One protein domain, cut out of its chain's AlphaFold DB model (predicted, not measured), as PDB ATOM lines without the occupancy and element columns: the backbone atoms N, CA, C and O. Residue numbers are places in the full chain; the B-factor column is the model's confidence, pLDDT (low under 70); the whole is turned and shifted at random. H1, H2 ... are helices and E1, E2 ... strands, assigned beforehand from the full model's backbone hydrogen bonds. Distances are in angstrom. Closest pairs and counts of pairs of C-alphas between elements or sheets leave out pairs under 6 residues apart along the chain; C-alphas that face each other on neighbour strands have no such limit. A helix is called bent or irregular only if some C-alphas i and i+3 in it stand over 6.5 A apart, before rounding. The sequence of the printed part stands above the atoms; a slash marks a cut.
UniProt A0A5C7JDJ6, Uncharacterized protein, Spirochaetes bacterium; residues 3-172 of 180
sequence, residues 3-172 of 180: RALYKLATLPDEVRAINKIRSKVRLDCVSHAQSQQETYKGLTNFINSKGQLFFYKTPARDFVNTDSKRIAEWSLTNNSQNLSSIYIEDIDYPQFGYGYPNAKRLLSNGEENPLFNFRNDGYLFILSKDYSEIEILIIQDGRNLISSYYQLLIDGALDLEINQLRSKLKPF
ATOM      1  N   ARG A   3     -44.054  31.866  21.940       97.19
ATOM      2  CA  ARG A   3     -43.387  32.010  23.236       97.19
ATOM      3  C   ARG A   3     -42.027  32.694  23.116       97.19
ATOM      4  O   ARG A   3     -41.661  33.506  23.971       97.19
ATOM      5  N   ALA A   4     -41.283  32.335  22.076       98.12
ATOM      6  CA  ALA A   4     -39.934  32.811  21.825       98.12
ATOM      7  C   ALA A   4     -39.588  32.722  20.338       98.12
ATOM      8  O   ALA A   4     -40.114  31.865  19.630       98.12
ATOM      9  N   LEU A   5     -38.664  33.576  19.906       98.56
ATOM     10  CA  LEU A   5     -38.026  33.525  18.596       98.56
ATOM     11  C   LEU A   5     -36.517  33.423  18.814       98.56
ATOM     12  O   LEU A   5     -35.953  34.225  19.561       98.56
ATOM     13  N   TYR A   6     -35.869  32.463  18.163       98.56
ATOM     14  CA  TYR A   6     -34.411  32.345  18.118       98.56
ATOM     15  C   TYR A   6     -33.948  32.429  16.670       98.56
ATOM     16  O   TYR A   6     -34.376  31.622  15.848       98.56
ATOM     17  N   LYS A   7     -33.081  33.392  16.356       98.38
ATOM     18  CA  LYS A   7     -32.471  33.528  15.035       98.38
ATOM     19  C   LYS A   7     -31.118  32.828  15.038       98.38
ATOM     20  O   LYS A   7     -30.213  33.204  15.789       98.38
ATOM     21  N   LEU A   8     -31.004  31.798  14.213       98.12
ATOM     22  CA  LEU A   8     -29.778  31.065  13.941       98.12
ATOM     23  C   LEU A   8     -29.175  31.540  12.618       98.12
ATOM     24  O   LEU A   8     -29.917  31.787  11.669       98.12
ATOM     25  N   ALA A   9     -27.850  31.623  12.547       97.38
ATOM     26  CA  ALA A   9     -27.140  31.990  11.329       97.38
ATOM     27  C   ALA A   9     -25.815  31.231  11.175       97.38
ATOM     28  O   ALA A   9     -25.132  30.926  12.159       97.38
ATOM     29  N   THR A  10     -25.415  30.957   9.935       96.75
ATOM     30  CA  THR A  10     -24.032  30.618   9.605       96.75
ATOM     31  C   THR A  10     -23.198  31.879   9.768       96.75
ATOM     32  O   THR A  10     -23.406  32.873   9.079       96.75
ATOM     33  N   LEU A  11     -22.251  31.844  10.700       97.06
ATOM     34  CA  LEU A  11     -21.359  32.976  10.925       97.06
ATOM     35  C   LEU A  11     -20.403  33.165   9.729       97.06
ATOM     36  O   LEU A  11     -19.963  32.161   9.157       97.06
ATOM     37  N   PRO A  12     -20.016  34.409   9.387       95.75
ATOM     38  CA  PRO A  12     -18.988  34.670   8.381       95.75
ATOM     39  C   PRO A  12     -17.672  33.941   8.686       95.75
ATOM     40  O   PRO A  12     -17.319  33.734   9.850       95.75
ATOM     41  N   ASP A  13     -16.913  33.575   7.651       95.75
ATOM     42  CA  ASP A  13     -15.687  32.778   7.806       95.75
ATOM     43  C   ASP A  13     -14.636  33.447   8.704       95.75
ATOM     44  O   ASP A  13     -13.985  32.767   9.501       95.75
ATOM     45  N   GLU A  14     -14.516  34.773   8.643       95.88
ATOM     46  CA  GLU A  14     -13.631  35.562   9.508       95.88
ATOM     47  C   GLU A  14     -14.046  35.489  10.987       95.88
ATOM     48  O   GLU A  14     -13.225  35.168  11.849       95.88
ATOM     49  N   VAL A  15     -15.342  35.659  11.279       96.81
ATOM     50  CA  VAL A  15     -15.911  35.531  12.629       96.81
ATOM     51  C   VAL A  15     -15.689  34.113  13.147       96.81
ATOM     52  O   VAL A  15     -15.248  33.913  14.283       96.81
ATOM     53  N   ARG A  16     -15.934  33.099  12.312       96.38
ATOM     54  CA  ARG A  16     -15.706  31.692  12.665       96.38
ATOM     55  C   ARG A  16     -14.243  31.427  13.003       96.38
ATOM     56  O   ARG A  16     -13.973  30.768  14.010       96.38
ATOM     57  N   ALA A  17     -13.313  31.942  12.202       95.94
ATOM     58  CA  ALA A  17     -11.882  31.770  12.417       95.94
ATOM     59  C   ALA A  17     -11.434  32.365  13.763       95.94
ATOM     60  O   ALA A  17     -10.816  31.654  14.562       95.94
ATOM     61  N   ILE A  18     -11.821  33.613  14.052       96.62
ATOM     62  CA  ILE A  18     -11.487  34.314  15.303       96.62
ATOM     63  C   ILE A  18     -12.054  33.558  16.516       96.62
ATOM     64  O   ILE A  18     -11.339  33.252  17.471       96.62
ATOM     65  N   ASN A  19     -13.316  33.125  16.434       96.25
ATOM     66  CA  ASN A  19     -14.003  32.417  17.521       96.25
ATOM     67  C   ASN A  19     -13.654  30.912  17.604       96.25
ATOM     68  O   ASN A  19     -14.214  30.177  18.431       96.25
ATOM     69  N   LYS A  20     -12.705  30.437  16.782       95.44
ATOM     70  CA  LYS A  20     -12.227  29.042  16.707       95.44
ATOM     71  C   LYS A  20     -13.334  28.033  16.367       95.44
ATOM     72  O   LYS A  20     -13.316  26.892  16.837       95.44
ATOM     73  N   ILE A  21     -14.297  28.434  15.542       95.44
ATOM     74  CA  ILE A  21     -15.408  27.603  15.069       95.44
ATOM     75  C   ILE A  21     -15.010  26.943  13.745       95.44
ATOM     76  O   ILE A  21     -14.960  27.578  12.699       95.44
ATOM     77  N   ARG A  22     -14.731  25.635  13.776       92.81
ATOM     78  CA  ARG A  22     -14.237  24.895  12.596       92.81
ATOM     79  C   ARG A  22     -15.339  24.337  11.695       92.81
ATOM     80  O   ARG A  22     -15.142  24.218  10.490       92.81
ATOM     81  N   SER A  23     -16.497  23.993  12.260       92.19
ATOM     82  CA  SER A  23     -17.591  23.365  11.505       92.19
ATOM     83  C   SER A  23     -18.237  24.355  10.540       92.19
ATOM     84  O   SER A  23     -18.563  25.469  10.948       92.19
ATOM     85  N   LYS A  24     -18.389  23.958   9.269       89.81
ATOM     86  CA  LYS A  24     -19.026  24.761   8.206       89.81
ATOM     87  C   LYS A  24     -20.549  24.623   8.176       89.81
ATOM     88  O   LYS A  24     -21.222  25.460   7.601       89.81
ATOM     89  N   VAL A  25     -21.079  23.568   8.792       91.31
ATOM     90  CA  VAL A  25     -22.522  23.269   8.837       91.31
ATOM     91  C   VAL A  25     -23.162  23.707  10.156       91.31
ATOM     92  O   VAL A  25     -24.291  23.327  10.458       91.31
ATOM     93  N   ARG A  26     -22.416  24.451  10.979       95.12
ATOM     94  CA  ARG A  26     -22.882  24.982  12.257       95.12
ATOM     95  C   ARG A  26     -23.642  26.289  12.031       95.12
ATOM     96  O   ARG A  26     -23.152  27.186  11.352       95.12
ATOM     97  N   LEU A  27     -24.814  26.360  12.642       97.00
ATOM     98  CA  LEU A  27     -25.644  27.539  12.799       97.00
ATOM     99  C   LEU A  27     -25.569  27.972  14.260       97.00
ATOM    100  O   LEU A  27     -25.831  27.174  15.162       97.00
ATOM    101  N   ASP A  28     -25.221  29.225  14.495       97.69
ATOM    102  CA  ASP A  28     -25.135  29.812  15.825       97.69
ATOM    103  C   ASP A  28     -26.337  30.721  16.067       97.69
ATOM    104  O   ASP A  28     -26.749  31.469  15.181       97.69
ATOM    105  N   CYS A  29     -26.908  30.671  17.269       97.88
ATOM    106  CA  CYS A  29     -27.925  31.632  17.663       97.88
ATOM    107  C   CYS A  29     -27.270  32.997  17.848       97.88
ATOM    108  O   CYS A  29     -26.452  33.189  18.751       97.88
ATOM    109  N   VAL A  30     -27.628  33.930  16.971       98.12
ATOM    110  CA  VAL A  30     -27.092  35.293  16.966       98.12
ATOM    111  C   VAL A  30     -27.985  36.240  17.753       98.12
ATOM    112  O   VAL A  30     -27.489  37.121  18.451       98.12
ATOM    113  N   SER A  31     -29.299  36.027  17.719       98.00
ATOM    114  CA  SER A  31     -30.258  36.858  18.437       98.00
ATOM    115  C   SER A  31     -31.499  36.080  18.851       98.00
ATOM    116  O   SER A  31     -31.820  35.024  18.302       98.00
ATOM    117  N   HIS A  32     -32.192  36.591  19.864       98.25
ATOM    118  CA  HIS A  32     -33.429  35.999  20.346       98.25
ATOM    119  C   HIS A  32     -34.397  37.055  20.887       98.25
ATOM    120  O   HIS A  32     -33.999  38.150  21.286       98.25
ATOM    121  N   ALA A  33     -35.670  36.690  20.969       97.94
ATOM    122  CA  ALA A  33     -36.722  37.457  21.623       97.94
ATOM    123  C   ALA A  33     -37.668  36.516  22.383       97.94
ATOM    124  O   ALA A  33     -37.757  35.324  22.094       97.94
ATOM    125  N   GLN A  34     -38.356  37.050  23.389       95.88
ATOM    126  CA  GLN A  34     -39.337  36.329  24.204       95.88
ATOM    127  C   GLN A  34     -40.610  37.174  24.257       95.88
ATOM    128  O   GLN A  34     -40.525  38.399  24.361       95.88
ATOM    129  N   SER A  35     -41.782  36.544  24.196       92.06
ATOM    130  CA  SER A  35     -43.057  37.269  24.321       92.06
ATOM    131  C   SER A  35     -43.446  37.555  25.773       92.06
ATOM    132  O   SER A  35     -44.251  38.449  26.024       92.06
ATOM    133  N   GLN A  36     -42.852  36.840  26.733       88.44
ATOM    134  CA  GLN A  36     -43.098  37.000  28.168       88.44
ATOM    135  C   GLN A  36     -41.795  37.272  28.929       88.44
ATOM    136  O   GLN A  36     -40.702  37.049  28.407       88.44
ATOM    137  N   GLN A  37     -41.922  37.736  30.178       84.75
ATOM    138  CA  GLN A  37     -40.783  38.061  31.045       84.75
ATOM    139  C   GLN A  37     -39.950  36.833  31.428       84.75
ATOM    140  O   GLN A  37     -38.724  36.919  31.462       84.75
ATOM    141  N   GLU A  38     -40.587  35.690  31.704       88.88
ATOM    142  CA  GLU A  38     -39.840  34.456  31.945       88.88
ATOM    143  C   GLU A  38     -39.178  33.994  30.639       88.88
ATOM    144  O   GLU A  38     -39.806  33.974  29.578       88.88
ATOM    145  N   THR A  39     -37.913  33.593  30.708       90.88
ATOM    146  CA  THR A  39     -37.183  33.054  29.556       90.88
ATOM    147  C   THR A  39     -37.615  31.620  29.265       90.88
ATOM    148  O   THR A  39     -37.635  30.785  30.168       90.88
ATOM    149  N   TYR A  40     -37.895  31.303  28.000       95.56
ATOM    150  CA  TYR A  40     -38.077  29.925  27.550       95.56
ATOM    151  C   TYR A  40     -36.813  29.081  27.783       95.56
ATOM    152  O   TYR A  40     -35.714  29.464  27.380       95.56
ATOM    153  N   LYS A  41     -36.971  27.917  28.423       95.44
ATOM    154  CA  LYS A  41     -35.851  27.060  28.856       95.44
ATOM    155  C   LYS A  41     -35.624  25.832  27.968       95.44
ATOM    156  O   LYS A  41     -34.634  25.140  28.156       95.44
ATOM    157  N   GLY A  42     -36.475  25.568  26.974       93.94
ATOM    158  CA  GLY A  42     -36.391  24.331  26.183       93.94
ATOM    159  C   GLY A  42     -35.129  24.179  25.331       93.94
ATOM    160  O   GLY A  42     -34.815  23.073  24.902       93.94
ATOM    161  N   LEU A  43     -34.368  25.262  25.129       94.94
ATOM    162  CA  LEU A  43     -33.107  25.231  24.383       94.94
ATOM    163  C   LEU A  43     -31.846  25.239  25.269       94.94
ATOM    164  O   LEU A  43     -30.739  25.213  24.736       94.94
ATOM    165  N   THR A  44     -31.965  25.260  26.602       93.75
ATOM    166  CA  THR A  44     -30.795  25.430  27.492       93.75
ATOM    167  C   THR A  44     -29.779  24.299  27.381       93.75
ATOM    168  O   THR A  44     -28.583  24.545  27.492       93.75
ATOM    169  N   ASN A  45     -30.228  23.074  27.089       91.88
ATOM    170  CA  ASN A  45     -29.346  21.908  26.931       91.88
ATOM    171  C   ASN A  45     -28.475  21.966  25.668       91.88
ATOM    172  O   ASN A  45     -27.574  21.148  25.495       91.88
ATOM    173  N   PHE A  46     -28.749  22.917  24.774       94.62
ATOM    174  CA  PHE A  46     -27.987  23.122  23.546       94.62
ATOM    175  C   PHE A  46     -26.951  24.242  23.662       94.62
ATOM    176  O   PHE A  46     -26.232  24.518  22.702       94.62
ATOM    177  N   ILE A  47     -26.846  24.862  24.839       95.12
ATOM    178  CA  ILE A  47     -25.845  25.876  25.142       95.12
ATOM    179  C   ILE A  47     -24.557  25.174  25.580       95.12
ATOM    180  O   ILE A  47     -24.563  24.357  26.498       95.12
ATOM    181  N   ASN A  48     -23.437  25.478  24.925       93.88
ATOM    182  CA  ASN A  48     -22.143  24.916  25.316       93.88
ATOM    183  C   ASN A  48     -21.520  25.631  26.525       93.88
ATOM    184  O   ASN A  48     -22.011  26.649  27.002       93.88
ATOM    185  N   SER A  49     -20.360  25.146  26.971       93.38
ATOM    186  CA  SER A  49     -19.601  25.748  28.076       93.38
ATOM    187  C   SER A  49     -19.144  27.192  27.835       93.38
ATOM    188  O   SER A  49     -18.792  27.878  28.788       93.38
ATOM    189  N   LYS A  50     -19.150  27.669  26.583       94.38
ATOM    190  CA  LYS A  50     -18.871  29.069  26.238       94.38
ATOM    191  C   LYS A  50     -20.120  29.952  26.281       94.38
ATOM    192  O   LYS A  50     -19.992  31.143  26.043       94.38
ATOM    193  N   GLY A  51     -21.308  29.401  26.532       95.69
ATOM    194  CA  GLY A  51     -22.569  30.147  26.482       95.69
ATOM    195  C   GLY A  51     -23.165  30.280  25.077       95.69
ATOM    196  O   GLY A  51     -24.090  31.061  24.879       95.69
ATOM    197  N   GLN A  52     -22.667  29.529  24.093       96.19
ATOM    198  CA  GLN A  52     -23.154  29.583  22.712       96.19
ATOM    199  C   GLN A  52     -24.266  28.554  22.512       96.19
ATOM    200  O   GLN A  52     -24.033  27.358  22.701       96.19
ATOM    201  N   LEU A  53     -25.444  29.011  22.089       96.88
ATOM    202  CA  LEU A  53     -26.499  28.151  21.557       96.88
ATOM    203  C   LEU A  53     -26.229  27.913  20.072       96.88
ATOM    204  O   LEU A  53     -26.203  28.867  19.298       96.88
ATOM    205  N   PHE A  54     -26.035  26.660  19.672       97.00
ATOM    206  CA  PHE A  54     -25.762  26.328  18.277       97.00
ATOM    207  C   PHE A  54     -26.314  24.959  17.893       97.00
ATOM    208  O   PHE A  54     -26.508  24.082  18.738       97.00
ATOM    209  N   PHE A  55     -26.481  24.769  16.588       96.62
ATOM    210  CA  PHE A  55     -26.896  23.511  15.989       96.62
ATOM    211  C   PHE A  55     -26.067  23.213  14.742       96.62
ATOM    212  O   PHE A  55     -25.610  24.118  14.052       96.62
ATOM    213  N   TYR A  56     -25.875  21.941  14.425       94.06
ATOM    214  CA  TYR A  56     -25.425  21.491  13.121       94.06
ATOM    215  C   TYR A  56     -26.634  21.173  12.258       94.06
ATOM    216  O   TYR A  56     -27.559  20.480  12.690       94.06
ATOM    217  N   LYS A  57     -26.591  21.644  11.017       89.69
ATOM    218  CA  LYS A  57     -27.556  21.281   9.991       89.69
ATOM    219  C   LYS A  57     -27.148  19.923   9.410       89.69
ATOM    220  O   LYS A  57     -26.177  19.826   8.662       89.69
ATOM    221  N   THR A  58     -27.854  18.868   9.803       84.62
ATOM    222  CA  THR A  58     -27.559  17.486   9.386       84.62
ATOM    223  C   THR A  58     -28.603  17.035   8.368       84.62
ATOM    224  O   THR A  58     -29.787  17.190   8.666       84.62
ATOM    225  N   PRO A  59     -28.234  16.508   7.184       77.81
ATOM    226  CA  PRO A  59     -29.218  15.960   6.253       77.81
ATOM    227  C   PRO A  59     -30.035  14.855   6.933       77.81
ATOM    228  O   PRO A  59     -29.464  13.991   7.595       77.81
ATOM    229  N   ALA A  60     -31.358  14.836   6.769       64.25
ATOM    230  CA  ALA A  60     -32.179  13.814   7.431       64.25
ATOM    231  C   ALA A  60     -32.106  12.424   6.754       64.25
ATOM    232  O   ALA A  60     -32.672  11.458   7.272       64.25
ATOM    233  N   ARG A  61     -31.383  12.309   5.621       53.00
ATOM    234  CA  ARG A  61     -31.241  11.082   4.808       53.00
ATOM    235  C   ARG A  61     -30.599   9.893   5.536       53.00
ATOM    236  O   ARG A  61     -30.696   8.784   5.026       53.00
ATOM    237  N   ASP A  62     -30.057  10.090   6.735       43.81
ATOM    238  CA  ASP A  62     -29.505   9.002   7.548       43.81
ATOM    239  C   ASP A  62     -30.519   8.371   8.531       43.81
ATOM    240  O   ASP A  62     -30.175   7.393   9.194       43.81
ATOM    241  N   PHE A  63     -31.766   8.873   8.645       43.50
ATOM    242  CA  PHE A  63     -32.670   8.440   9.734       43.50
ATOM    243  C   PHE A  63     -34.156   8.208   9.410       43.50
ATOM    244  O   PHE A  63     -34.869   7.731  10.296       43.50
ATOM    245  N   VAL A  64     -34.672   8.504   8.209       43.38
ATOM    246  CA  VAL A  64     -36.131   8.424   7.965       43.38
ATOM    247  C   VAL A  64     -36.468   7.683   6.674       43.38
ATOM    248  O   VAL A  64     -36.297   8.191   5.574       43.38
ATOM    249  N   ASN A  65     -37.005   6.474   6.839       39.81
ATOM    250  CA  ASN A  65     -37.614   5.668   5.787       39.81
ATOM    251  C   ASN A  65     -39.142   5.720   5.984       39.81
ATOM    252  O   ASN A  65     -39.734   4.768   6.490       39.81
ATOM    253  N   THR A  66     -39.791   6.869   5.751       40.75
ATOM    254  CA  THR A  66     -41.261   6.985   5.866       40.75
ATOM    255  C   THR A  66     -41.839   8.117   5.008       40.75
ATOM    256  O   THR A  66     -41.354   9.239   5.064       40.75
ATOM    257  N   ASP A  67     -42.901   7.755   4.278       44.22
ATOM    258  CA  ASP A  67     -43.917   8.533   3.548       44.22
ATOM    259  C   ASP A  67     -43.454   9.676   2.619       44.22
ATOM    260  O   ASP A  67     -43.033  10.747   3.048       44.22
ATOM    261  N   SER A  68     -43.643   9.470   1.311       47.81
ATOM    262  CA  SER A  68     -43.275  10.365   0.194       47.81
ATOM    263  C   SER A  68     -43.807  11.808   0.258       47.81
ATOM    264  O   SER A  68     -43.404  12.637  -0.552       47.81
ATOM    265  N   LYS A  69     -44.705  12.110   1.205       48.06
ATOM    266  CA  LYS A  69     -45.330  13.427   1.404       48.06
ATOM    267  C   LYS A  69     -44.642  14.295   2.463       48.06
ATOM    268  O   LYS A  69     -44.992  15.460   2.594       48.06
ATOM    269  N   ARG A  70     -43.694  13.746   3.232       50.62
ATOM    270  CA  ARG A  70     -42.960  14.473   4.279       50.62
ATOM    271  C   ARG A  70     -41.480  14.478   3.961       50.62
ATOM    272  O   ARG A  70     -40.770  13.520   4.260       50.62
ATOM    273  N   ILE A  71     -41.001  15.574   3.387       55.44
ATOM    274  CA  ILE A  71     -39.574  15.738   3.143       55.44
ATOM    275  C   ILE A  71     -38.988  16.444   4.366       55.44
ATOM    276  O   ILE A  71     -39.024  17.664   4.491       55.44
ATOM    277  N   ALA A  72     -38.462  15.663   5.311       57.28
ATOM    278  CA  ALA A  72     -37.486  16.212   6.241       57.28
ATOM    279  C   ALA A  72     -36.156  16.295   5.489       57.28
ATOM    280  O   ALA A  72     -35.517  15.272   5.252       57.28
ATOM    281  N   GLU A  73     -35.745  17.484   5.058       67.06
ATOM    282  CA  GLU A  73     -34.438  17.637   4.403       67.06
ATOM    283  C   GLU A  73     -33.311  17.759   5.430       67.06
ATOM    284  O   GLU A  73     -32.211  17.238   5.226       67.06
ATOM    285  N   TRP A  74     -33.601  18.394   6.568       81.75
ATOM    286  CA  TRP A  74     -32.598  18.788   7.549       81.75
ATOM    287  C   TRP A  74     -33.064  18.561   8.981       81.75
ATOM    288  O   TRP A  74     -34.233  18.719   9.322       81.75
ATOM    289  N   SER A  75     -32.102  18.244   9.835       87.62
ATOM    290  CA  SER A  75     -32.254  18.126  11.278       87.62
ATOM    291  C   SER A  75     -31.323  19.104  11.977       87.62
ATOM    292  O   SER A  75     -30.166  19.258  11.579       87.62
ATOM    293  N   LEU A  76     -31.818  19.722  13.050       91.81
ATOM    294  CA  LEU A  76     -31.020  20.543  13.956       91.81
ATOM    295  C   LEU A  76     -30.529  19.670  15.107       91.81
ATOM    296  O   LEU A  76     -31.303  19.208  15.949       91.81
ATOM    297  N   THR A  77     -29.227  19.411  15.123       89.81
ATOM    298  CA  THR A  77     -28.561  18.571  16.126       89.81
ATOM    299  C   THR A  77     -27.481  19.363  16.841       89.81
ATOM    300  O   THR A  77     -26.976  20.347  16.319       89.81
ATOM    301  N   ASN A  78     -27.073  18.948  18.032       84.12
ATOM    302  CA  ASN A  78     -25.767  19.319  18.571       84.12
ATOM    303  C   ASN A  78     -24.968  18.046  18.897       84.12
ATOM    304  O   ASN A  78     -25.415  16.939  18.609       84.12
ATOM    305  N   ASN A  79     -23.787  18.195  19.504       69.88
ATOM    306  CA  ASN A  79     -22.913  17.067  19.865       69.88
ATOM    307  C   ASN A  79     -23.561  16.032  20.810       69.88
ATOM    308  O   ASN A  79     -22.966  14.985  21.045       69.88
ATOM    309  N   SER A  80     -24.730  16.325  21.378       70.00
ATOM    310  CA  SER A  80     -25.373  15.499  22.394       70.00
ATOM    311  C   SER A  80     -26.746  14.995  21.953       70.00
ATOM    312  O   SER A  80     -27.103  13.876  22.311       70.00
ATOM    313  N   GLN A  81     -27.547  15.798  21.238       83.12
ATOM    314  CA  GLN A  81     -28.971  15.514  21.003       83.12
ATOM    315  C   GLN A  81     -29.511  16.156  19.715       83.12
ATOM    316  O   GLN A  81     -29.007  17.169  19.226       83.12
ATOM    317  N   ASN A  82     -30.587  15.578  19.177       89.38
ATOM    318  CA  ASN A  82     -31.416  16.198  18.145       89.38
ATOM    319  C   ASN A  82     -32.454  17.113  18.813       89.38
ATOM    320  O   ASN A  82     -33.200  16.650  19.676       89.38
ATOM    321  N   LEU A  83     -32.505  18.386  18.412       93.38
ATOM    322  CA  LEU A  83     -33.601  19.279  18.787       93.38
ATOM    323  C   LEU A  83     -34.868  18.865  18.050       93.38
ATOM    324  O   LEU A  83     -35.893  18.592  18.668       93.38
ATOM    325  N   SER A  84     -34.783  18.859  16.721       93.00
ATOM    326  CA  SER A  84     -35.867  18.434  15.851       93.00
ATOM    327  C   SER A  84     -35.389  18.205  14.421       93.00
ATOM    328  O   SER A  84     -34.362  18.746  13.999       93.00
ATOM    329  N   SER A  85     -36.163  17.431  13.669       92.06
ATOM    330  CA  SER A  85     -36.178  17.504  12.209       92.06
ATOM    331  C   SER A  85     -37.009  18.712  11.763       92.06
ATOM    332  O   SER A  85     -37.956  19.097  12.445       92.06
ATOM    333  N   ILE A  86     -36.671  19.290  10.615       93.75
ATOM    334  CA  ILE A  86     -37.459  20.336   9.960       93.75
ATOM    335  C   ILE A  86     -38.297  19.658   8.879       93.75
ATOM    336  O   ILE A  86     -37.757  19.206   7.870       93.75
ATOM    337  N   TYR A  87     -39.600  19.555   9.112       92.88
ATOM    338  CA  TYR A  87     -40.562  19.025   8.152       92.88
ATOM    339  C   TYR A  87     -41.101  20.163   7.287       92.88
ATOM    340  O   TYR A  87     -41.605  21.149   7.821       92.88
ATOM    341  N   ILE A  88     -41.003  20.009   5.969       91.50
ATOM    342  CA  ILE A  88     -41.626  20.888   4.976       91.50
ATOM    343  C   ILE A  88     -42.682  20.034   4.270       91.50
ATOM    344  O   ILE A  88     -42.343  19.037   3.629       91.50
ATOM    345  N   GLU A  89     -43.959  20.365   4.472       87.44
ATOM    346  CA  GLU A  89     -45.083  19.639   3.856       87.44
ATOM    347  C   GLU A  89     -45.615  20.361   2.610       87.44
ATOM    348  O   GLU A  89     -46.097  19.695   1.693       87.44
ATOM    349  N   ASP A  90     -45.487  21.690   2.541       87.00
ATOM    350  CA  ASP A  90     -45.947  22.487   1.404       87.00
ATOM    351  C   ASP A  90     -44.777  22.891   0.490       87.00
ATOM    352  O   ASP A  90     -43.888  23.655   0.871       87.00
ATOM    353  N   ILE A  91     -44.770  22.349  -0.731       85.81
ATOM    354  CA  ILE A  91     -43.717  22.577  -1.732       85.81
ATOM    355  C   ILE A  91     -43.747  23.986  -2.331       85.81
ATOM    356  O   ILE A  91     -42.723  24.430  -2.853       85.81
ATOM    357  N   ASP A  92     -44.888  24.676  -2.254       91.56
ATOM    358  CA  ASP A  92     -45.034  26.050  -2.733       91.56
ATOM    359  C   ASP A  92     -44.501  27.052  -1.693       91.56
ATOM    360  O   ASP A  92     -44.178  28.195  -2.030       91.56
ATOM    361  N   TYR A  93     -44.314  26.600  -0.446       93.69
ATOM    362  CA  TYR A  93     -43.767  27.382   0.664       93.69
ATOM    363  C   TYR A  93     -42.546  26.708   1.321       93.69
ATOM    364  O   TYR A  93     -42.526  26.494   2.538       93.69
ATOM    365  N   PRO A  94     -41.468  26.423   0.560       91.62
ATOM    366  CA  PRO A  94     -40.298  25.699   1.062       91.62
ATOM    367  C   PRO A  94     -39.511  26.470   2.136       91.62
ATOM    368  O   PRO A  94     -38.673  25.899   2.831       91.62
ATOM    369  N   GLN A  95     -39.764  27.772   2.284       94.88
ATOM    370  CA  GLN A  95     -39.200  28.604   3.346       94.88
ATOM    371  C   GLN A  95     -39.829  28.347   4.720       94.88
ATOM    372  O   GLN A  95     -39.301  28.840   5.717       94.88
ATOM    373  N   PHE A  96     -40.948  27.625   4.795       96.88
ATOM    374  CA  PHE A  96     -41.632  27.338   6.047       96.88
ATOM    375  C   PHE A  96     -41.563  25.853   6.366       96.88
ATOM    376  O   PHE A  96     -41.941  25.001   5.564       96.88
ATOM    377  N   GLY A  97     -41.159  25.547   7.594       95.81
ATOM    378  CA  GLY A  97     -41.208  24.193   8.126       95.81
ATOM    379  C   GLY A  97     -41.753  24.151   9.543       95.81
ATOM    380  O   GLY A  97     -41.979  25.179  10.181       95.81
ATOM    381  N   TYR A  98     -41.917  22.945  10.065       97.19
ATOM    382  CA  TYR A  98     -42.254  22.733  11.465       97.19
ATOM    383  C   TYR A  98     -41.499  21.542  12.057       97.19
ATOM    384  O   TYR A  98     -40.873  20.752  11.354       97.19
ATOM    385  N   GLY A  99     -41.550  21.416  13.376       95.75
ATOM    386  CA  GLY A  99     -40.956  20.319  14.122       95.75
ATOM    387  C   GLY A  99     -41.408  20.316  15.576       95.75
ATOM    388  O   GLY A  99     -42.283  21.074  15.992       95.75
ATOM    389  N   TYR A 100     -40.823  19.418  16.350       95.06
ATOM    390  CA  TYR A 100     -41.066  19.251  17.780       95.06
ATOM    391  C   TYR A 100     -39.943  18.425  18.426       95.06
ATOM    392  O   TYR A 100     -39.255  17.665  17.731       95.06
ATOM    393  N   PRO A 101     -39.774  18.502  19.756       94.25
ATOM    394  CA  PRO A 101     -38.822  17.663  20.471       94.25
ATOM    395  C   PRO A 101     -39.165  16.177  20.438       94.25
ATOM    396  O   PRO A 101     -40.329  15.759  20.337       94.25
ATOM    397  N   ASN A 102     -38.136  15.357  20.650       91.12
ATOM    398  CA  ASN A 102     -38.322  13.944  20.946       91.12
ATOM    399  C   ASN A 102     -39.168  13.771  22.222       91.12
ATOM    400  O   ASN A 102     -38.817  14.275  23.287       91.12
ATOM    401  N   ALA A 103     -40.274  13.029  22.110       92.81
ATOM    402  CA  ALA A 103     -41.226  12.822  23.202       92.81
ATOM    403  C   ALA A 103     -40.849  11.689  24.162       92.81
ATOM    404  O   ALA A 103     -41.513  11.507  25.184       92.81
ATOM    405  N   LYS A 104     -39.830  10.889  23.831       93.56
ATOM    406  CA  LYS A 104     -39.405   9.770  24.674       93.56
ATOM    407  C   LYS A 104     -38.852  10.298  25.994       93.56
ATOM    408  O   LYS A 104     -38.107  11.272  26.009       93.56
ATOM    409  N   ARG A 105     -39.200   9.630  27.096       94.62
ATOM    410  CA  ARG A 105     -38.710   9.969  28.442       94.62
ATOM    411  C   ARG A 105     -37.208   9.748  28.595       94.62
ATOM    412  O   ARG A 105     -36.549  10.532  29.265       94.62
ATOM    413  N   LEU A 106     -36.690   8.695  27.971       93.94
ATOM    414  CA  LEU A 106     -35.278   8.332  28.001       93.94
ATOM    415  C   LEU A 106     -34.674   8.439  26.599       93.94
ATOM    416  O   LEU A 106     -35.353   8.202  25.592       93.94
ATOM    417  N   LEU A 107     -33.395   8.785  26.552       89.25
ATOM    418  CA  LEU A 107     -32.547   8.681  25.373       89.25
ATOM    419  C   LEU A 107     -32.202   7.206  25.098       89.25
ATOM    420  O   LEU A 107     -32.440   6.323  25.923       89.25
ATOM    421  N   SER A 108     -31.638   6.913  23.924       85.56
ATOM    422  CA  SER A 108     -31.261   5.540  23.546       85.56
ATOM    423  C   SER A 108     -30.184   4.929  24.449       85.56
ATOM    424  O   SER A 108     -30.115   3.710  24.560       85.56
ATOM    425  N   ASN A 109     -29.374   5.762  25.105       87.31
ATOM    426  CA  ASN A 109     -28.364   5.357  26.085       87.31
ATOM    427  C   ASN A 109     -28.935   5.152  27.506       87.31
ATOM    428  O   ASN A 109     -28.175   4.850  28.419       87.31
ATOM    429  N   GLY A 110     -30.250   5.314  27.704       90.06
ATOM    430  CA  GLY A 110     -30.921   5.143  28.995       90.06
ATOM    431  C   GLY A 110     -30.929   6.382  29.896       90.06
ATOM    432  O   GLY A 110     -31.615   6.365  30.915       90.06
ATOM    433  N   GLU A 111     -30.232   7.459  29.526       91.50
ATOM    434  CA  GLU A 111     -30.264   8.723  30.269       91.50
ATOM    435  C   GLU A 111     -31.610   9.440  30.102       91.50
ATOM    436  O   GLU A 111     -32.330   9.237  29.118       91.50
ATOM    437  N   GLU A 112     -31.964  10.302  31.056       93.62
ATOM    438  CA  GLU A 112     -33.167  11.127  30.941       93.62
ATOM    439  C   GLU A 112     -33.065  12.066  29.736       93.62
ATOM    440  O   GLU A 112     -32.065  12.755  29.542       93.62
ATOM    441  N   ASN A 113     -34.119  12.112  28.920       92.62
ATOM    442  CA  ASN A 113     -34.201  13.066  27.826       92.62
ATOM    443  C   ASN A 113     -34.478  14.455  28.413       92.62
ATOM    444  O   ASN A 113     -35.589  14.702  28.896       92.62
ATOM    445  N   PRO A 114     -33.537  15.404  28.332       92.25
ATOM    446  CA  PRO A 114     -33.706  16.687  28.986       92.25
ATOM    447  C   PRO A 114     -34.683  17.600  28.218       92.25
ATOM    448  O   PRO A 114     -35.043  18.669  28.709       92.25
ATOM    449  N   LEU A 115     -35.173  17.169  27.047       93.75
ATOM    450  CA  LEU A 115     -36.292  17.795  26.336       93.75
ATOM    451  C   LEU A 115     -37.657  17.229  26.736       93.75
ATOM    452  O   LEU A 115     -38.676  17.739  26.278       93.75
ATOM    453  N   PHE A 116     -37.726  16.196  27.582       95.00
ATOM    454  CA  PHE A 116     -38.992  15.535  27.912       95.00
ATOM    455  C   PHE A 116     -40.014  16.490  28.547       95.00
ATOM    456  O   PHE A 116     -41.212  16.391  28.273       95.00
ATOM    457  N   ASN A 117     -39.559  17.462  29.341       95.69
ATOM    458  CA  ASN A 117     -40.431  18.491  29.920       95.69
ATOM    459  C   ASN A 117     -40.999  19.460  28.870       95.69
ATOM    460  O   ASN A 117     -42.053  20.039  29.094       95.69
ATOM    461  N   PHE A 118     -40.345  19.570  27.715       96.50
ATOM    462  CA  PHE A 118     -40.715  20.431  26.587       96.50
ATOM    463  C   PHE A 118     -41.321  19.630  25.425       96.50
ATOM    464  O   PHE A 118     -41.548  20.156  24.342       96.50
ATOM    465  N   ARG A 119     -41.601  18.333  25.622       95.75
ATOM    466  CA  ARG A 119     -42.046  17.406  24.564       95.75
ATOM    467  C   ARG A 119     -43.329  17.814  23.843       95.75
ATOM    468  O   ARG A 119     -43.587  17.295  22.758       95.75
ATOM    469  N   ASN A 120     -44.142  18.657  24.474       97.50
ATOM    470  CA  ASN A 120     -45.403  19.148  23.931       97.50
ATOM    471  C   ASN A 120     -45.237  20.473  23.180       97.50
ATOM    472  O   ASN A 120     -46.203  20.941  22.588       97.50
ATOM    473  N   ASP A 121     -44.045  21.064  23.165       98.00
ATOM    474  CA  ASP A 121     -43.791  22.278  22.405       98.00
ATOM    475  C   ASP A 121     -43.766  21.983  20.904       98.00
ATOM    476  O   ASP A 121     -43.296  20.935  20.450       98.00
ATOM    477  N   GLY A 122     -44.291  22.931  20.136       97.94
ATOM    478  CA  GLY A 122     -44.217  22.955  18.685       97.94
ATOM    479  C   GLY A 122     -43.190  23.979  18.221       97.94
ATOM    480  O   GLY A 122     -43.075  25.057  18.805       97.94
ATOM    481  N   TYR A 123     -42.456  23.655  17.166       98.31
ATOM    482  CA  TYR A 123     -41.502  24.556  16.530       98.31
ATOM    483  C   TYR A 123     -41.985  24.875  15.126       98.31
ATOM    484  O   TYR A 123     -42.246  23.957  14.354       98.31
ATOM    485  N   LEU A 124     -42.087  26.158  14.795       98.38
ATOM    486  CA  LEU A 124     -42.191  26.602  13.410       98.38
ATOM    487  C   LEU A 124     -40.842  27.170  12.980       98.38
ATOM    488  O   LEU A 124     -40.145  27.801  13.777       98.38
ATOM    489  N   PHE A 125     -40.485  26.949  11.725       98.12
ATOM    490  CA  PHE A 125     -39.221  27.370  11.148       98.12
ATOM    491  C   PHE A 125     -39.467  28.304   9.970       98.12
ATOM    492  O   PHE A 125     -40.281  27.995   9.101       98.12
ATOM    493  N   ILE A 126     -38.728  29.411   9.929       98.19
ATOM    494  CA  ILE A 126     -38.606  30.275   8.749       98.19
ATOM    495  C   ILE A 126     -37.163  30.175   8.263       98.19
ATOM    496  O   ILE A 126     -36.232  30.425   9.030       98.19
ATOM    497  N   LEU A 127     -36.980  29.773   7.010       95.94
ATOM    498  CA  LEU A 127     -35.706  29.348   6.437       95.94
ATOM    499  C   LEU A 127     -35.263  30.324   5.342       95.94
ATOM    500  O   LEU A 127     -36.065  30.720   4.494       95.94
ATOM    501  N   SER A 128     -33.977  30.675   5.305       95.19
ATOM    502  CA  SER A 128     -33.390  31.267   4.099       95.19
ATOM    503  C   SER A 128     -33.275  30.216   2.990       95.19
ATOM    504  O   SER A 128     -33.196  29.015   3.249       95.19
ATOM    505  N   LYS A 129     -33.208  30.664   1.731       88.88
ATOM    506  CA  LYS A 129     -33.145  29.788   0.545       88.88
ATOM    507  C   LYS A 129     -31.996  28.766   0.584       88.88
ATOM    508  O   LYS A 129     -32.117  27.671   0.049       88.88
ATOM    509  N   ASP A 130     -30.870  29.141   1.175       89.69
ATOM    510  CA  ASP A 130     -29.663  28.323   1.337       89.69
ATOM    511  C   ASP A 130     -29.551  27.676   2.733       89.69
ATOM    512  O   ASP A 130     -28.598  26.938   3.010       89.69
ATOM    513  N   TYR A 131     -30.540  27.912   3.600       90.56
ATOM    514  CA  TYR A 131     -30.576  27.500   5.003       90.56
ATOM    515  C   TYR A 131     -29.377  28.012   5.824       90.56
ATOM    516  O   TYR A 131     -28.973  27.364   6.795       90.56
ATOM    517  N   SER A 132     -28.767  29.127   5.411       93.50
ATOM    518  CA  SER A 132     -27.748  29.825   6.199       93.50
ATOM    519  C   SER A 132     -28.362  30.627   7.345       93.50
ATOM    520  O   SER A 132     -27.680  30.857   8.338       93.50
ATOM    521  N   GLU A 133     -29.648  30.983   7.268       96.62
ATOM    522  CA  GLU A 133     -30.417  31.573   8.362       96.62
ATOM    523  C   GLU A 133     -31.677  30.753   8.651       96.62
ATOM    524  O   GLU A 133     -32.376  30.306   7.737       96.62
ATOM    525  N   ILE A 134     -31.968  30.561   9.938       97.81
ATOM    526  CA  ILE A 134     -33.171  29.875  10.415       97.81
ATOM    527  C   ILE A 134     -33.731  30.642  11.610       97.81
ATOM    528  O   ILE A 134     -33.053  30.786  12.626       97.81
ATOM    529  N   GLU A 135     -34.982  31.083  11.532       98.56
ATOM    530  CA  GLU A 135     -35.732  31.514  12.712       98.56
ATOM    531  C   GLU A 135     -36.530  30.336  13.269       98.56
ATOM    532  O   GLU A 135     -37.266  29.675  12.540       98.56
ATOM    533  N   ILE A 136     -36.395  30.083  14.571       98.50
ATOM    534  CA  ILE A 136     -37.191  29.101  15.308       98.50
ATOM    535  C   ILE A 136     -38.231  29.851  16.130       98.50
ATOM    536  O   ILE A 136     -37.880  30.561  17.077       98.50
ATOM    537  N   LEU A 137     -39.504  29.662  15.798       98.62
ATOM    538  CA  LEU A 137     -40.645  30.157  16.557       98.62
ATOM    539  C   LEU A 137     -41.131  29.046  17.486       98.62
ATOM    540  O   LEU A 137     -41.561  27.981  17.042       98.62
ATOM    541  N   ILE A 138     -41.063  29.291  18.789       98.31
ATOM    542  CA  ILE A 138     -41.484  28.332  19.809       98.31
ATOM    543  C   ILE A 138     -42.963  28.548  20.110       98.31
ATOM    544  O   ILE A 138     -43.334  29.603  20.621       98.31
ATOM    545  N   ILE A 139     -43.799  27.544  19.865       98.06
ATOM    546  CA  ILE A 139     -45.189  27.501  20.323       98.06
ATOM    547  C   ILE A 139     -45.256  26.567  21.532       98.06
ATOM    548  O   ILE A 139     -45.236  25.342  21.390       98.06
ATOM    549  N   GLN A 140     -45.298  27.146  22.732       96.50
ATOM    550  CA  GLN A 140     -45.343  26.371  23.973       96.50
ATOM    551  C   GLN A 140     -46.618  25.516  24.022       96.50
ATOM    552  O   GLN A 140     -47.698  26.016  23.710       96.50
ATOM    553  N   ASP A 141     -46.473  24.230  24.350       96.62
ATOM    554  CA  ASP A 141     -47.552  23.224  24.318       96.62
ATOM    555  C   ASP A 141     -48.273  23.090  22.951       96.62
ATOM    556  O   ASP A 141     -49.363  22.523  22.841       96.62
ATOM    557  N   GLY A 142     -47.659  23.596  21.875       97.06
ATOM    558  CA  GLY A 142     -48.272  23.698  20.551       97.06
ATOM    559  C   GLY A 142     -48.206  22.446  19.677       97.06
ATOM    560  O   GLY A 142     -48.785  22.441  18.591       97.06
ATOM    561  N   ARG A 143     -47.527  21.377  20.108       96.56
ATOM    562  CA  ARG A 143     -47.260  20.183  19.287       96.56
ATOM    563  C   ARG A 143     -48.519  19.547  18.709       96.56
ATOM    564  O   ARG A 143     -48.521  19.152  17.548       96.56
ATOM    565  N   ASN A 144     -49.582  19.439  19.503       96.31
ATOM    566  CA  ASN A 144     -50.816  18.768  19.079       96.31
ATOM    567  C   ASN A 144     -51.553  19.522  17.962       96.31
ATOM    568  O   ASN A 144     -52.343  18.918  17.245       96.31
ATOM    569  N   LEU A 145     -51.289  20.822  17.813       96.88
ATOM    570  CA  LEU A 145     -51.899  21.694  16.806       96.88
ATOM    571  C   LEU A 145     -50.867  22.186  15.781       96.88
ATOM    572  O   LEU A 145     -51.100  23.184  15.103       96.88
ATOM    573  N   ILE A 146     -49.722  21.503  15.660       96.75
ATOM    574  CA  ILE A 146     -48.597  21.996  14.860       96.75
ATOM    575  C   ILE A 146     -48.962  22.213  13.390       96.75
ATOM    576  O   ILE A 146     -48.565  23.225  12.826       96.75
ATOM    577  N   SER A 147     -49.785  21.343  12.796       95.38
ATOM    578  CA  SER A 147     -50.260  21.511  11.416       95.38
ATOM    579  C   SER A 147     -51.128  22.762  11.249       95.38
ATOM    580  O   SER A 147     -51.000  23.469  10.257       95.38
ATOM    581  N   SER A 148     -51.967  23.093  12.237       97.06
ATOM    582  CA  SER A 148     -52.755  24.331  12.217       97.06
ATOM    583  C   SER A 148     -51.864  25.563  12.350       97.06
ATOM    584  O   SER A 148     -52.041  26.526  11.615       97.06
ATOM    585  N   TYR A 149     -50.879  25.536  13.251       98.12
ATOM    586  CA  TYR A 149     -49.925  26.638  13.395       98.12
ATOM    587  C   TYR A 149     -49.035  26.816  12.164       98.12
ATOM    588  O   TYR A 149     -48.714  27.944  11.805       98.12
ATOM    589  N   TYR A 150     -48.674  25.717  11.504       97.75
ATOM    590  CA  TYR A 150     -47.954  25.732  10.238       97.75
ATOM    591  C   TYR A 150     -48.779  26.397   9.129       97.75
ATOM    592  O   TYR A 150     -48.268  27.287   8.457       97.75
ATOM    593  N   GLN A 151     -50.070  26.070   9.015       97.94
ATOM    594  CA  GLN A 151     -50.959  26.749   8.067       97.94
ATOM    595  C   GLN A 151     -51.099  28.246   8.379       97.94
ATOM    596  O   GLN A 151     -50.989  29.073   7.484       97.94
ATOM    597  N   LEU A 152     -51.253  28.616   9.656       98.19
ATOM    598  CA  LEU A 152     -51.311  30.028  10.063       98.19
ATOM    599  C   LEU A 152     -50.023  30.798   9.730       98.19
ATOM    600  O   LEU A 152     -50.083  32.002   9.486       98.19
ATOM    601  N   LEU A 153     -48.866  30.128   9.743       98.19
ATOM    602  CA  LEU A 153     -47.607  30.719   9.294       98.19
ATOM    603  C   LEU A 153     -47.609  30.949   7.779       98.19
ATOM    604  O   LEU A 153     -47.252  32.040   7.347       98.19
ATOM    605  N   ILE A 154     -48.031  29.952   6.994       97.94
ATOM    606  CA  ILE A 154     -48.131  30.046   5.528       97.94
ATOM    607  C   ILE A 154     -49.082  31.177   5.115       97.94
ATOM    608  O   ILE A 154     -48.738  31.991   4.262       97.94
ATOM    609  N   ASP A 155     -50.238  31.271   5.771       97.69
ATOM    610  CA  ASP A 155     -51.275  32.262   5.468       97.69
ATOM    611  C   ASP A 155     -50.902  33.693   5.920       97.69
ATOM    612  O   ASP A 155     -51.671  34.632   5.710       97.69
ATOM    613  N   GLY A 156     -49.756  33.878   6.591       97.75
ATOM    614  CA  GLY A 156     -49.315  35.168   7.138       97.75
ATOM    615  C   GLY A 156     -50.084  35.621   8.386       97.75
ATOM    616  O   GLY A 156     -49.892  36.731   8.887       97.75
ATOM    617  N   ALA A 157     -50.940  34.768   8.957       98.06
ATOM    618  CA  ALA A 157     -51.742  35.102  10.136       98.06
ATOM    619  C   ALA A 157     -50.887  35.361  11.395       98.06
ATOM    620  O   ALA A 157     -51.344  36.012  12.338       98.06
ATOM    621  N   LEU A 158     -49.641  34.873  11.416       97.69
ATOM    622  CA  LEU A 158     -48.681  35.091  12.503       97.69
ATOM    623  C   LEU A 158     -47.769  36.316  12.295       97.69
ATOM    624  O   LEU A 158     -47.016  36.662  13.209       97.69
ATOM    625  N   ASP A 159     -47.838  37.002  11.149       98.19
ATOM    626  CA  ASP A 159     -46.872  38.040  10.757       98.19
ATOM    627  C   ASP A 159     -46.771  39.185  11.763       98.19
ATOM    628  O   ASP A 159     -45.672  39.641  12.087       98.19
ATOM    629  N   LEU A 160     -47.906  39.642  12.299       97.94
ATOM    630  CA  LEU A 160     -47.917  40.712  13.295       97.94
ATOM    631  C   LEU A 160     -47.123  40.315  14.547       97.94
ATOM    632  O   LEU A 160     -46.306  41.097  15.035       97.94
ATOM    633  N   GLU A 161     -47.339  39.102  15.060       97.62
ATOM    634  CA  GLU A 161     -46.658  38.613  16.260       97.62
ATOM    635  C   GLU A 161     -45.164  38.365  15.997       97.62
ATOM    636  O   GLU A 161     -44.314  38.745  16.808       97.62
ATOM    637  N   ILE A 162     -44.828  37.799  14.834       98.44
ATOM    638  CA  ILE A 162     -43.442  37.581  14.409       98.44
ATOM    639  C   ILE A 162     -42.705  38.918  14.303       98.44
ATOM    640  O   ILE A 162     -41.618  39.068  14.859       98.44
ATOM    641  N   ASN A 163     -43.301  39.921  13.656       98.25
ATOM    642  CA  ASN A 163     -42.688  41.237  13.490       98.25
ATOM    643  C   ASN A 163     -42.506  41.961  14.832       98.25
ATOM    644  O   ASN A 163     -41.474  42.598  15.061       98.25
ATOM    645  N   GLN A 164     -43.446  41.803  15.768       97.62
ATOM    646  CA  GLN A 164     -43.278  42.297  17.135       97.62
ATOM    647  C   GLN A 164     -42.092  41.633  17.848       97.62
ATOM    648  O   GLN A 164     -41.331  42.326  18.524       97.62
ATOM    649  N   LEU A 165     -41.898  40.320  17.696       97.88
ATOM    650  CA  LEU A 165     -40.735  39.624  18.257       97.88
ATOM    651  C   LEU A 165     -39.432  40.049  17.576       97.88
ATOM    652  O   LEU A 165     -38.458  40.330  18.275       97.88
ATOM    653  N   ARG A 166     -39.424  40.182  16.245       98.00
ATOM    654  CA  ARG A 166     -38.271  40.671  15.475       98.00
ATOM    655  C   ARG A 166     -37.820  42.057  15.937       98.00
ATOM    656  O   ARG A 166     -36.629  42.270  16.133       98.00
ATOM    657  N   SER A 167     -38.758  42.964  16.222       97.31
ATOM    658  CA  SER A 167     -38.446  44.308  16.742       97.31
ATOM    659  C   SER A 167     -37.793  44.313  18.134       97.31
ATOM    660  O   SER A 167     -37.204  45.310  18.540       97.31
ATOM    661  N   LYS A 168     -37.897  43.201  18.871       96.75
ATOM    662  CA  LYS A 168     -37.368  43.021  20.230       96.75
ATOM    663  C   LYS A 168     -36.150  42.097  20.268       96.75
ATOM    664  O   LYS A 168     -35.737  41.692  21.359       96.75
ATOM    665  N   LEU A 169     -35.612  41.715  19.107       96.94
ATOM    666  CA  LEU A 169     -34.424  40.876  19.036       96.94
ATOM    667  C   LEU A 169     -33.269  41.554  19.760       96.94
ATOM    668  O   LEU A 169     -32.956  42.720  19.537       96.94
ATOM    669  N   LYS A 170     -32.615  40.777  20.613       96.38
ATOM    670  CA  LYS A 170     -31.362  41.153  21.256       96.38
ATOM    671  C   LYS A 170     -30.310  40.082  20.991       96.38
ATOM    672  O   LYS A 170     -30.692  38.923  20.781       96.38
ATOM    673  N   PRO A 171     -29.014  40.433  20.998       97.25
ATOM    674  CA  PRO A 171     -27.947  39.456  20.833       97.25
ATOM    675  C   PRO A 171     -28.085  38.302  21.834       97.25
ATOM    676  O   PRO A 171     -28.337  38.537  23.018       97.25
ATOM    677  N   PHE A 172     -27.937  37.061  21.364       97.06
ATOM    678  CA  PHE A 172     -27.898  35.884  22.241       97.06
ATOM    679  C   PHE A 172     -26.495  35.693  22.828       97.06
ATOM    680  O   PHE A 172     -26.342  35.444  24.021       97.06
TER     681      PHE A 172
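This is residues 3 to 172 of the 180 residues of an uncharacterized protein of Spirochaetes bacterium (UniProt A0A5C7JDJ6). Eight strands make one antiparallel sheet that curls round into a barrel, nearly closed where its edge strands E5 and E6 come near each other; H2 packs on the outside over E7 and E6, H3 crosses over E1 on the outside, and H1 lies away from the sheet in the connection between E1 and E2. The sheet's order is E5, E4, E3, E2, E1, E8, E7, E6. The printed part has 170 residues with three named helices and eight named strands, in the order E1, H1, E2, E3, E4, E5, E6, E7, E8, H2, H3. The class is mixed, helices and strands, with under half of the residues in named elements. The whole is compact, with a radius of gyration of the C-alphas of 15.6 A and spans of 42 by 41 by 33 A.

Find C-alpha 4 at (-39.934, 32.811, 21.825); there E1 begins, residues 4 to 9, 16.6 A long. H1, residues 13 to 18, follows, and then E2, residues 26 to 34, the longest strand by residues at 23.3 A; it bends by 54 degrees at residue 31. Next come E3, residues 54 to 59, 16.2 A, E4, residues 71 to 77, 17.3 A, and E5, residues 82 to 88, 17.3 A. E6 is short, residues 96 to 99. Look for C-alpha 122 at (-44.217, 22.955, 18.685), where E7 begins, residues 122 to 127, 16.2 A; E8 is residues 133 to 139, 19.4 A. H2, residues 143 to 154, 17.0 A, is irregular, with C-alphas 144 and 147 8.2 A apart. H3, residues 159 to 166, ends at C-alpha 166, (-38.271, 40.671, 15.475).

Start at E1 in the strongly twisted sheet. E1 and E8 are antiparallel at 164 degrees; look at N 8 and O 134, 2.8 A apart, within hydrogen-bond range. E1 and E2 are antiparallel at 153 degrees, with N 7 and O 31 at 2.8 A. E2 and E3 form a hairpin, with N 27 and O 55 at 2.8 A. The pairing of E2 is staggered: residues 26 to 28 pair with E3, and residues 28 to 34 with E1. E3 and E4 form a hairpin, with N 56 and O 77 at 2.7 A, and so do E4 and E5, with N 86 and O 74 at 2.8 A. E2, E3, E4 and E5 are a meander, each strand the antiparallel neighbour of the one before; E6, E7 and E8 are another, with N 99 and O 123 at 2.8 A and N 137 and O 124 at 2.8 A. It is a folded sheet, bent back on itself: E5, E4 and E3 face E1, E8, E7 and E6, with E2 as the hinge. The closest C-alphas of the edge strands E5 and E6 are those of Ile 88 and Gly 97, 4.6 A apart. H2 is on the sheet at a height of 7.6 A, over E7 and E6, and runs along the strands, at 4 degrees to E6 on the local plane; its closest C-alphas to E7 are Arg 143 and Gly 122, 4.2 A. H3 is on the sheet at a height of 9.5 A, over E1, and runs across the strands, at 68 degrees to E1 on the local plane; C-alphas 5 and 165, the closest of E1 and H3, are 6.7 A apart. H2 and H3 are close but not clearly touching, with the C-alphas of Leu 153 and Asp 159 at 7.5 A. H1 is not on the sheet. In H1 and H3 every O i to N i+4 pair is within hydrogen-bond range; in H2 6 of 8 are.

The two C-alphas farthest apart are those of Ile 18 and Asp 67, at 43.1 A. The printed part has no cut. The links E2 to E3, E3 to E4 and E6 to E7 are long, with 19, 11 and 22 residues. The mean pLDDT of the printed part is 90.6; residues 60 to 73 and residue 79 are under 70.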